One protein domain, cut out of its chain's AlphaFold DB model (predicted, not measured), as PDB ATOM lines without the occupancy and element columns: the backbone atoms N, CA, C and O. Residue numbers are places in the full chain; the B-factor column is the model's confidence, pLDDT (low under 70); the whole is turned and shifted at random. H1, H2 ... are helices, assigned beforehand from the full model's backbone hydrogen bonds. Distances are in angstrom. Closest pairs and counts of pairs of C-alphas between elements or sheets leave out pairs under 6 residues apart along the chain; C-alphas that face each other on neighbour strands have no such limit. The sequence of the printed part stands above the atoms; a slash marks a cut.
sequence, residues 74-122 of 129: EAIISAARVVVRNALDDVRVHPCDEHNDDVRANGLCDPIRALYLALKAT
ATOM      1  N   GLU A  74     -22.547  29.948 -36.205       77.00
ATOM      2  CA  GLU A  74     -22.838  29.120 -35.033       77.00
ATOM      3  C   GLU A  74     -21.579  28.529 -34.390       77.00
ATOM      4  O   GLU A  74     -21.480  28.502 -33.163       77.00
ATOM      5  N   ALA A  75     -20.568  28.138 -35.167       79.31
ATOM      6  CA  ALA A  75     -19.268  27.734 -34.633       79.31
ATOM      7  C   ALA A  75     -18.568  28.884 -33.882       79.31
ATOM      8  O   ALA A  75     -18.027  28.663 -32.794       79.31
ATOM      9  N   ILE A  76     -18.622  30.117 -34.401       85.62
ATOM     10  CA  ILE A  76     -18.087  31.304 -33.711       85.62
ATOM     11  C   ILE A  76     -18.872  31.575 -32.423       85.62
ATOM     12  O   ILE A  76     -18.272  31.794 -31.371       85.62
ATOM     13  N   ILE A  77     -20.206  31.540 -32.480       88.25
ATOM     14  CA  ILE A  77     -21.073  31.760 -31.313       88.25
ATOM     15  C   ILE A  77     -20.840  30.685 -30.251       88.25
ATOM     16  O   ILE A  77     -20.740  31.006 -29.068       88.25
ATOM     17  N   SER A  78     -20.716  29.423 -30.654       87.00
ATOM     18  CA  SER A  78     -20.404  28.305 -29.767       87.00
ATOM     19  C   SER A  78     -19.055  28.509 -29.073       87.00
ATOM     20  O   SER A  78     -18.979  28.463 -27.844       87.00
ATOM     21  N   ALA A  79     -18.007  28.856 -29.829       91.06
ATOM     22  CA  ALA A  79     -16.698  29.169 -29.262       91.06
ATOM     23  C   ALA A  79     -16.757  30.363 -28.291       91.06
ATOM     24  O   ALA A  79     -16.197  30.303 -27.196       91.06
ATOM     25  N   ALA A  80     -17.486  31.425 -28.642       94.25
ATOM     26  CA  ALA A  80     -17.678  32.586 -27.778       94.25
ATOM     27  C   ALA A  80     -18.418  32.228 -26.476       94.25
ATOM     28  O   ALA A  80     -18.029  32.689 -25.403       94.25
ATOM     29  N   ARG A  81     -19.442  31.364 -26.540       95.00
ATOM     30  CA  ARG A  81     -20.164  30.858 -25.357       95.00
ATOM     31  C   ARG A  81     -19.251  30.090 -24.412       95.00
ATOM     32  O   ARG A  81     -19.362  30.280 -23.206       95.00
ATOM     33  N   VAL A  82     -18.342  29.268 -24.940       96.75
ATOM     34  CA  VAL A  82     -17.349  28.541 -24.130       96.75
ATOM     35  C   VAL A  82     -16.424  29.517 -23.403       96.75
ATOM     36  O   VAL A  82     -16.231  29.391 -22.197       96.75
ATOM     37  N   VAL A  83     -15.900  30.526 -24.106       96.94
ATOM     38  CA  VAL A  83     -15.034  31.551 -23.500       96.94
ATOM     39  C   VAL A  83     -15.759  32.298 -22.381       96.94
ATOM     40  O   VAL A  83     -15.216  32.448 -21.289       96.94
ATOM     41  N   VAL A  84     -16.998  32.731 -22.627       97.44
ATOM     42  CA  VAL A  84     -17.804  33.437 -21.623       97.44
ATOM     43  C   VAL A  84     -18.153  32.531 -20.441       97.44
ATOM     44  O   VAL A  84     -18.088  32.990 -19.305       97.44
ATOM     45  N   ARG A  85     -18.472  31.251 -20.676       96.88
ATOM     46  CA  ARG A  85     -18.750  30.284 -19.605       96.88
ATOM     47  C   ARG A  85     -17.547  30.117 -18.683       96.88
ATOM     48  O   ARG A  85     -17.697  30.305 -17.482       96.88
ATOM     49  N   ASN A  86     -16.366  29.871 -19.249       97.19
ATOM     50  CA  ASN A  86     -15.134  29.743 -18.471       97.19
ATOM     51  C   ASN A  86     -14.856  31.012 -17.652       97.19
ATOM     52  O   ASN A  86     -14.532  30.932 -16.475       97.19
ATOM     53  N   ALA A  87     -15.051  32.190 -18.250       96.94
ATOM     54  CA  ALA A  87     -14.847  33.447 -17.543       96.94
ATOM     55  C   ALA A  87     -15.841  33.645 -16.384       96.94
ATOM     56  O   ALA A  87     -15.447  34.141 -15.334       96.94
ATOM     57  N   LEU A  88     -17.112  33.253 -16.547       96.75
ATOM     58  CA  LEU A  88     -18.100  33.277 -15.460       96.75
ATOM     59  C   LEU A  88     -17.715  32.305 -14.333       96.75
ATOM     60  O   LEU A  88     -17.881  32.644 -13.161       96.75
ATOM     61  N   ASP A  89     -17.196  31.123 -14.680       94.81
ATOM     62  CA  ASP A  89     -16.701  30.079 -13.760       94.81
ATOM     63  C   ASP A  89     -15.570  30.553 -12.848       94.81
ATOM     64  O   ASP A  89     -15.543  30.177 -11.676       94.81
ATOM     65  N   ASP A  90     -14.764  31.505 -13.307       95.31
ATOM     66  CA  ASP A  90     -13.707  32.114 -12.501       95.31
ATOM     67  C   ASP A  90     -14.187  33.275 -11.601       95.31
ATOM     68  O   ASP A  90     -13.472  33.689 -10.679       95.31
ATOM     69  N   VAL A  91     -15.396  33.818 -11.816       95.88
ATOM     70  CA  VAL A  91     -15.921  34.915 -10.988       95.88
ATOM     71  C   VAL A  91     -16.410  34.384  -9.641       95.88
ATOM     72  O   VAL A  91     -17.394  33.651  -9.548       95.88
ATOM     73  N   ARG A  92     -15.767  34.842  -8.561       94.62
ATOM     74  CA  ARG A  92     -16.208  34.558  -7.189       94.62
ATOM     75  C   ARG A  92     -17.409  35.427  -6.825       94.62
ATOM     76  O   ARG A  92     -17.310  36.652  -6.798       94.62
ATOM     77  N   VAL A  93     -18.513  34.777  -6.477       93.88
ATOM     78  CA  VAL A  93     -19.739  35.400  -5.961       93.88
ATOM     79  C   VAL A  93     -20.118  34.777  -4.617       93.88
ATOM     80  O   VAL A  93     -19.507  33.801  -4.176       93.88
ATOM     81  N   HIS A  94     -21.101  35.357  -3.930       93.56
ATOM     82  CA  HIS A  94     -21.661  34.740  -2.732       93.56
ATOM     83  C   HIS A  94     -22.298  33.378  -3.094       93.56
ATOM     84  O   HIS A  94     -22.888  33.280  -4.167       93.56
ATOM     85  N   PRO A  95     -22.240  32.338  -2.237       92.31
ATOM     86  CA  PRO A  95     -22.769  31.006  -2.571       92.31
ATOM     87  C   PRO A  95     -24.241  30.993  -3.009       92.31
ATOM     88  O   PRO A  95     -24.628  30.201  -3.856       92.31
ATOM     89  N   CYS A  96     -25.073  31.903  -2.492       92.94
ATOM     90  CA  CYS A  96     -26.472  32.013  -2.933       92.94
ATOM     91  C   CYS A  96     -26.637  32.528  -4.376       92.94
ATOM     92  O   CYS A  96     -27.710  32.366  -4.947       92.94
ATOM     93  N   ASP A  97     -25.595  33.127  -4.955       92.50
ATOM     94  CA  ASP A  97     -25.592  33.711  -6.299       92.50
ATOM     95  C   ASP A  97     -24.790  32.872  -7.308       92.50
ATOM     96  O   ASP A  97     -24.646  33.274  -8.461       92.50
ATOM     97  N   GLU A  98     -24.265  31.704  -6.916       88.44
ATOM     98  CA  GLU A  98     -23.381  30.886  -7.765       88.44
ATOM     99  C   GLU A  98     -24.048  30.408  -9.065       88.44
ATOM    100  O   GLU A  98     -23.385  30.213 -10.084       88.44
ATOM    101  N   HIS A  99     -25.376  30.283  -9.060       90.12
ATOM    102  CA  HIS A  99     -26.181  29.924 -10.228       90.12
ATOM    103  C   HIS A  99     -26.734  31.140 -10.986       90.12
ATOM    104  O   HIS A  99     -27.490  30.981 -11.945       90.12
ATOM    105  N   ASN A 100     -26.388  32.357 -10.564       94.31
ATOM    106  CA  ASN A 100     -26.859  33.589 -11.175       94.31
ATOM    107  C   ASN A 100     -25.782  34.185 -12.091       94.31
ATOM    108  O   ASN A 100     -24.955  35.004 -11.681       94.31
ATOM    109  N   ASP A 101     -25.815  33.786 -13.363       94.44
ATOM    110  CA  ASP A 101     -24.877  34.278 -14.379       94.44
ATOM    111  C   ASP A 101     -24.940  35.807 -14.563       94.44
ATOM    112  O   ASP A 101     -23.924  36.408 -14.905       94.44
ATOM    113  N   ASP A 102     -26.079  36.458 -14.286       95.75
ATOM    114  CA  ASP A 102     -26.191  37.923 -14.342       95.75
ATOM    115  C   ASP A 102     -25.404  38.602 -13.210       95.75
ATOM    116  O   ASP A 102     -24.767  39.636 -13.420       95.75
ATOM    117  N   VAL A 103     -25.398  38.011 -12.010       94.38
ATOM    118  CA  VAL A 103     -24.583  38.500 -10.887       94.38
ATOM    119  C   VAL A 103     -23.102  38.282 -11.180       94.38
ATOM    120  O   VAL A 103     -22.304  39.206 -11.018       94.38
ATOM    121  N   ARG A 104     -22.743  37.097 -11.684       95.06
ATOM    122  CA  ARG A 104     -21.366  36.750 -12.072       95.06
ATOM    123  C   ARG A 104     -20.845  37.647 -13.196       95.06
ATOM    124  O   ARG A 104     -19.691  38.065 -13.159       95.06
ATOM    125  N   ALA A 105     -21.697  38.044 -14.142       96.50
ATOM    126  CA  ALA A 105     -21.317  38.940 -15.231       96.50
ATOM    127  C   ALA A 105     -20.829  40.324 -14.761       96.50
ATOM    128  O   ALA A 105     -20.087  40.985 -15.488       96.50
ATOM    129  N   ASN A 106     -21.187  40.762 -13.547       94.50
ATOM    130  CA  ASN A 106     -20.679  42.015 -12.975       94.50
ATOM    131  C   ASN A 106     -19.197  41.945 -12.577       94.50
ATOM    132  O   ASN A 106     -18.564  42.989 -12.456       94.50
ATOM    133  N   GLY A 107     -18.650  40.742 -12.371       94.31
ATOM    134  CA  GLY A 107     -17.232  40.526 -12.073       94.31
ATOM    135  C   GLY A 107     -16.348  40.346 -13.312       94.31
ATOM    136  O   GLY A 107     -15.135  40.218 -13.174       94.31
ATOM    137  N   LEU A 108     -16.933  40.326 -14.514       96.62
ATOM    138  CA  LEU A 108     -16.197  40.215 -15.773       96.62
ATOM    139  C   LEU A 108     -15.565  41.557 -16.163       96.62
ATOM    140  O   LEU A 108     -16.135  42.620 -15.919       96.62
ATOM    141  N   CYS A 109     -14.424  41.516 -16.853       96.50
ATOM    142  CA  CYS A 109     -13.871  42.712 -17.488       96.50
ATOM    143  C   CYS A 109     -14.750  43.180 -18.661       96.50
ATOM    144  O   CYS A 109     -15.434  42.372 -19.300       96.50
ATOM    145  N   ASP A 110     -14.700  44.478 -18.974       96.38
ATOM    146  CA  ASP A 110     -15.615  45.121 -19.929       96.38
ATOM    147  C   ASP A 110     -15.735  44.404 -21.287       96.38
ATOM    148  O   ASP A 110     -16.867  44.200 -21.734       96.38
ATOM    149  N   PRO A 111     -14.645  43.937 -21.939       97.19
ATOM    150  CA  PRO A 111     -14.768  43.232 -23.216       97.19
ATOM    151  C   PRO A 111     -15.553  41.917 -23.111       97.19
ATOM    152  O   PRO A 111     -16.375  41.608 -23.974       97.19
ATOM    153  N   ILE A 112     -15.335  41.143 -22.045       97.56
ATOM    154  CA  ILE A 112     -16.003  39.850 -21.841       97.56
ATOM    155  C   ILE A 112     -17.448  40.058 -21.383       97.56
ATOM    156  O   ILE A 112     -18.343  39.344 -21.831       97.56
ATOM    157  N   ARG A 113     -17.709  41.085 -20.568       97.38
ATOM    158  CA  ARG A 113     -19.070  41.490 -20.199       97.38
ATOM    159  C   ARG A 113     -19.881  41.928 -21.419       97.38
ATOM    160  O   ARG A 113     -21.033  41.525 -21.560       97.38
ATOM    161  N   ALA A 114     -19.286  42.708 -22.321       96.75
ATOM    162  CA  ALA A 114     -19.926  43.092 -23.578       96.75
ATOM    163  C   ALA A 114     -20.259  41.861 -24.439       96.75
ATOM    164  O   ALA A 114     -21.371  41.756 -24.960       96.75
ATOM    165  N   LEU A 115     -19.335  40.896 -24.523       96.25
ATOM    166  CA  LEU A 115     -19.562  39.637 -25.233       96.25
ATOM    167  C   LEU A 115     -20.694  38.806 -24.603       96.25
ATOM    168  O   LEU A 115     -21.548  38.298 -25.327       96.25
ATOM    169  N   TYR A 116     -20.752  38.712 -23.271       96.81
ATOM    170  CA  TYR A 116     -21.848  38.058 -22.545       96.81
ATOM    171  C   TYR A 116     -23.213  38.668 -22.894       96.81
ATOM    172  O   TYR A 116     -24.145  37.942 -23.242       96.81
ATOM    173  N   LEU A 117     -23.323  40.001 -22.860       96.31
ATOM    174  CA  LEU A 117     -24.568  40.705 -23.180       96.31
ATOM    175  C   LEU A 117     -25.001  40.470 -24.633       96.31
ATOM    176  O   LEU A 117     -26.178  40.208 -24.887       96.31
ATOM    177  N   ALA A 118     -24.056  40.500 -25.576       94.44
ATOM    178  CA  ALA A 118     -24.330  40.209 -26.982       94.44
ATOM    179  C   ALA A 118     -24.837  38.767 -27.187       94.44
ATOM    180  O   ALA A 118     -25.811  38.539 -27.909       94.44
ATOM    181  N   LEU A 119     -24.227  37.788 -26.511       94.12
ATOM    182  CA  LEU A 119     -24.651  36.387 -26.584       94.12
ATOM    183  C   LEU A 119     -26.023  36.155 -25.940       94.12
ATOM    184  O   LEU A 119     -26.816  35.398 -26.497       94.12
ATOM    185  N   LYS A 120     -26.329  36.817 -24.816       92.50
ATOM    186  CA  LYS A 120     -27.641  36.745 -24.146       92.50
ATOM    187  C   LYS A 120     -28.770  37.285 -25.029       92.50
ATOM    188  O   LYS A 120     -29.880  36.769 -24.983       92.50
ATOM    189  N   ALA A 121     -28.483  38.304 -25.837       88.12
ATOM    190  CA  ALA A 121     -29.434  38.878 -26.787       88.12
ATOM    191  C   ALA A 121     -29.601  38.051 -28.076       88.12
ATOM    192  O   ALA A 121     -30.505  38.327 -28.863       88.12
ATOM    193  N   THR A 122     -28.747  37.050 -28.319       78.06
ATOM    194  CA  THR A 122     -28.823  36.228 -29.530       78.06
ATOM    195  C   THR A 122     -29.829  35.088 -29.321       78.06
ATOM    196  O   THR A 122     -29.644  34.293 -28.396       78.06
TER     197      THR A 122
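What this domain is: This is residues 74 to 122 of the 129 residues of an uncharacterized protein of Burkholderia anthina (UniProt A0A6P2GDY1). One long helix, H1, makes most of the length, and a shorter helix, H3, crosses it steeply on one side. Beyond the last residue of H1, residues 91 to 100 run on as a loop that folds back to the one-turn helix H2, near Leu 88 of H1. The printed part has 49 residues with three named helices in the order H1, H2, H3 and no named strand, and its class is all helix. It is compact, with a radius of gyration of the C-alphas of 10.7 A, and elongated, spanning 32 by 17 by 17 A.

How they stand to each other: H1, residues 74 to 90, only just touches H2, residues 101 to 105, with 3 pairs of C-alphas within 8 A and with residue 88 alone on the side of H1. The closest C-alphas are those of Leu 88 and Arg 104, 5.8 A apart. H2 is close to but not clearly touching H3, residues 110 to 120; their closest C-alphas, of Ala 105 and Arg 113, are 6.0 A apart. H1 and H3 touch, with the C-alphas of Val 84 and Tyr 116 closest at 6.2 A. They run opposite ways at a steep tilt of 56 degrees. In H1, H2 and H3 every O i to N i+4 pair is within hydrogen-bond range.

Where its parts are: H1 begins at C-alpha 74, at (-22.838, 29.120, -35.033), and measures 24.5 A from first to last C-alpha. H2 is 5.9 A long and begins at C-alpha 101, at (-24.877, 34.278, -14.379). H3 is 15.3 A long and ends at C-alpha 120, at (-27.641, 36.745, -24.146).

The domain as a whole: The two C-alphas farthest apart, those of Glu 74 and His 94, are 32.8 A apart. The printed part has no cut. The link from H1 to H2 is short, and that from H2 to H3 is tight. The mean pLDDT of the printed part is 93.4, and no printed residue is under 70.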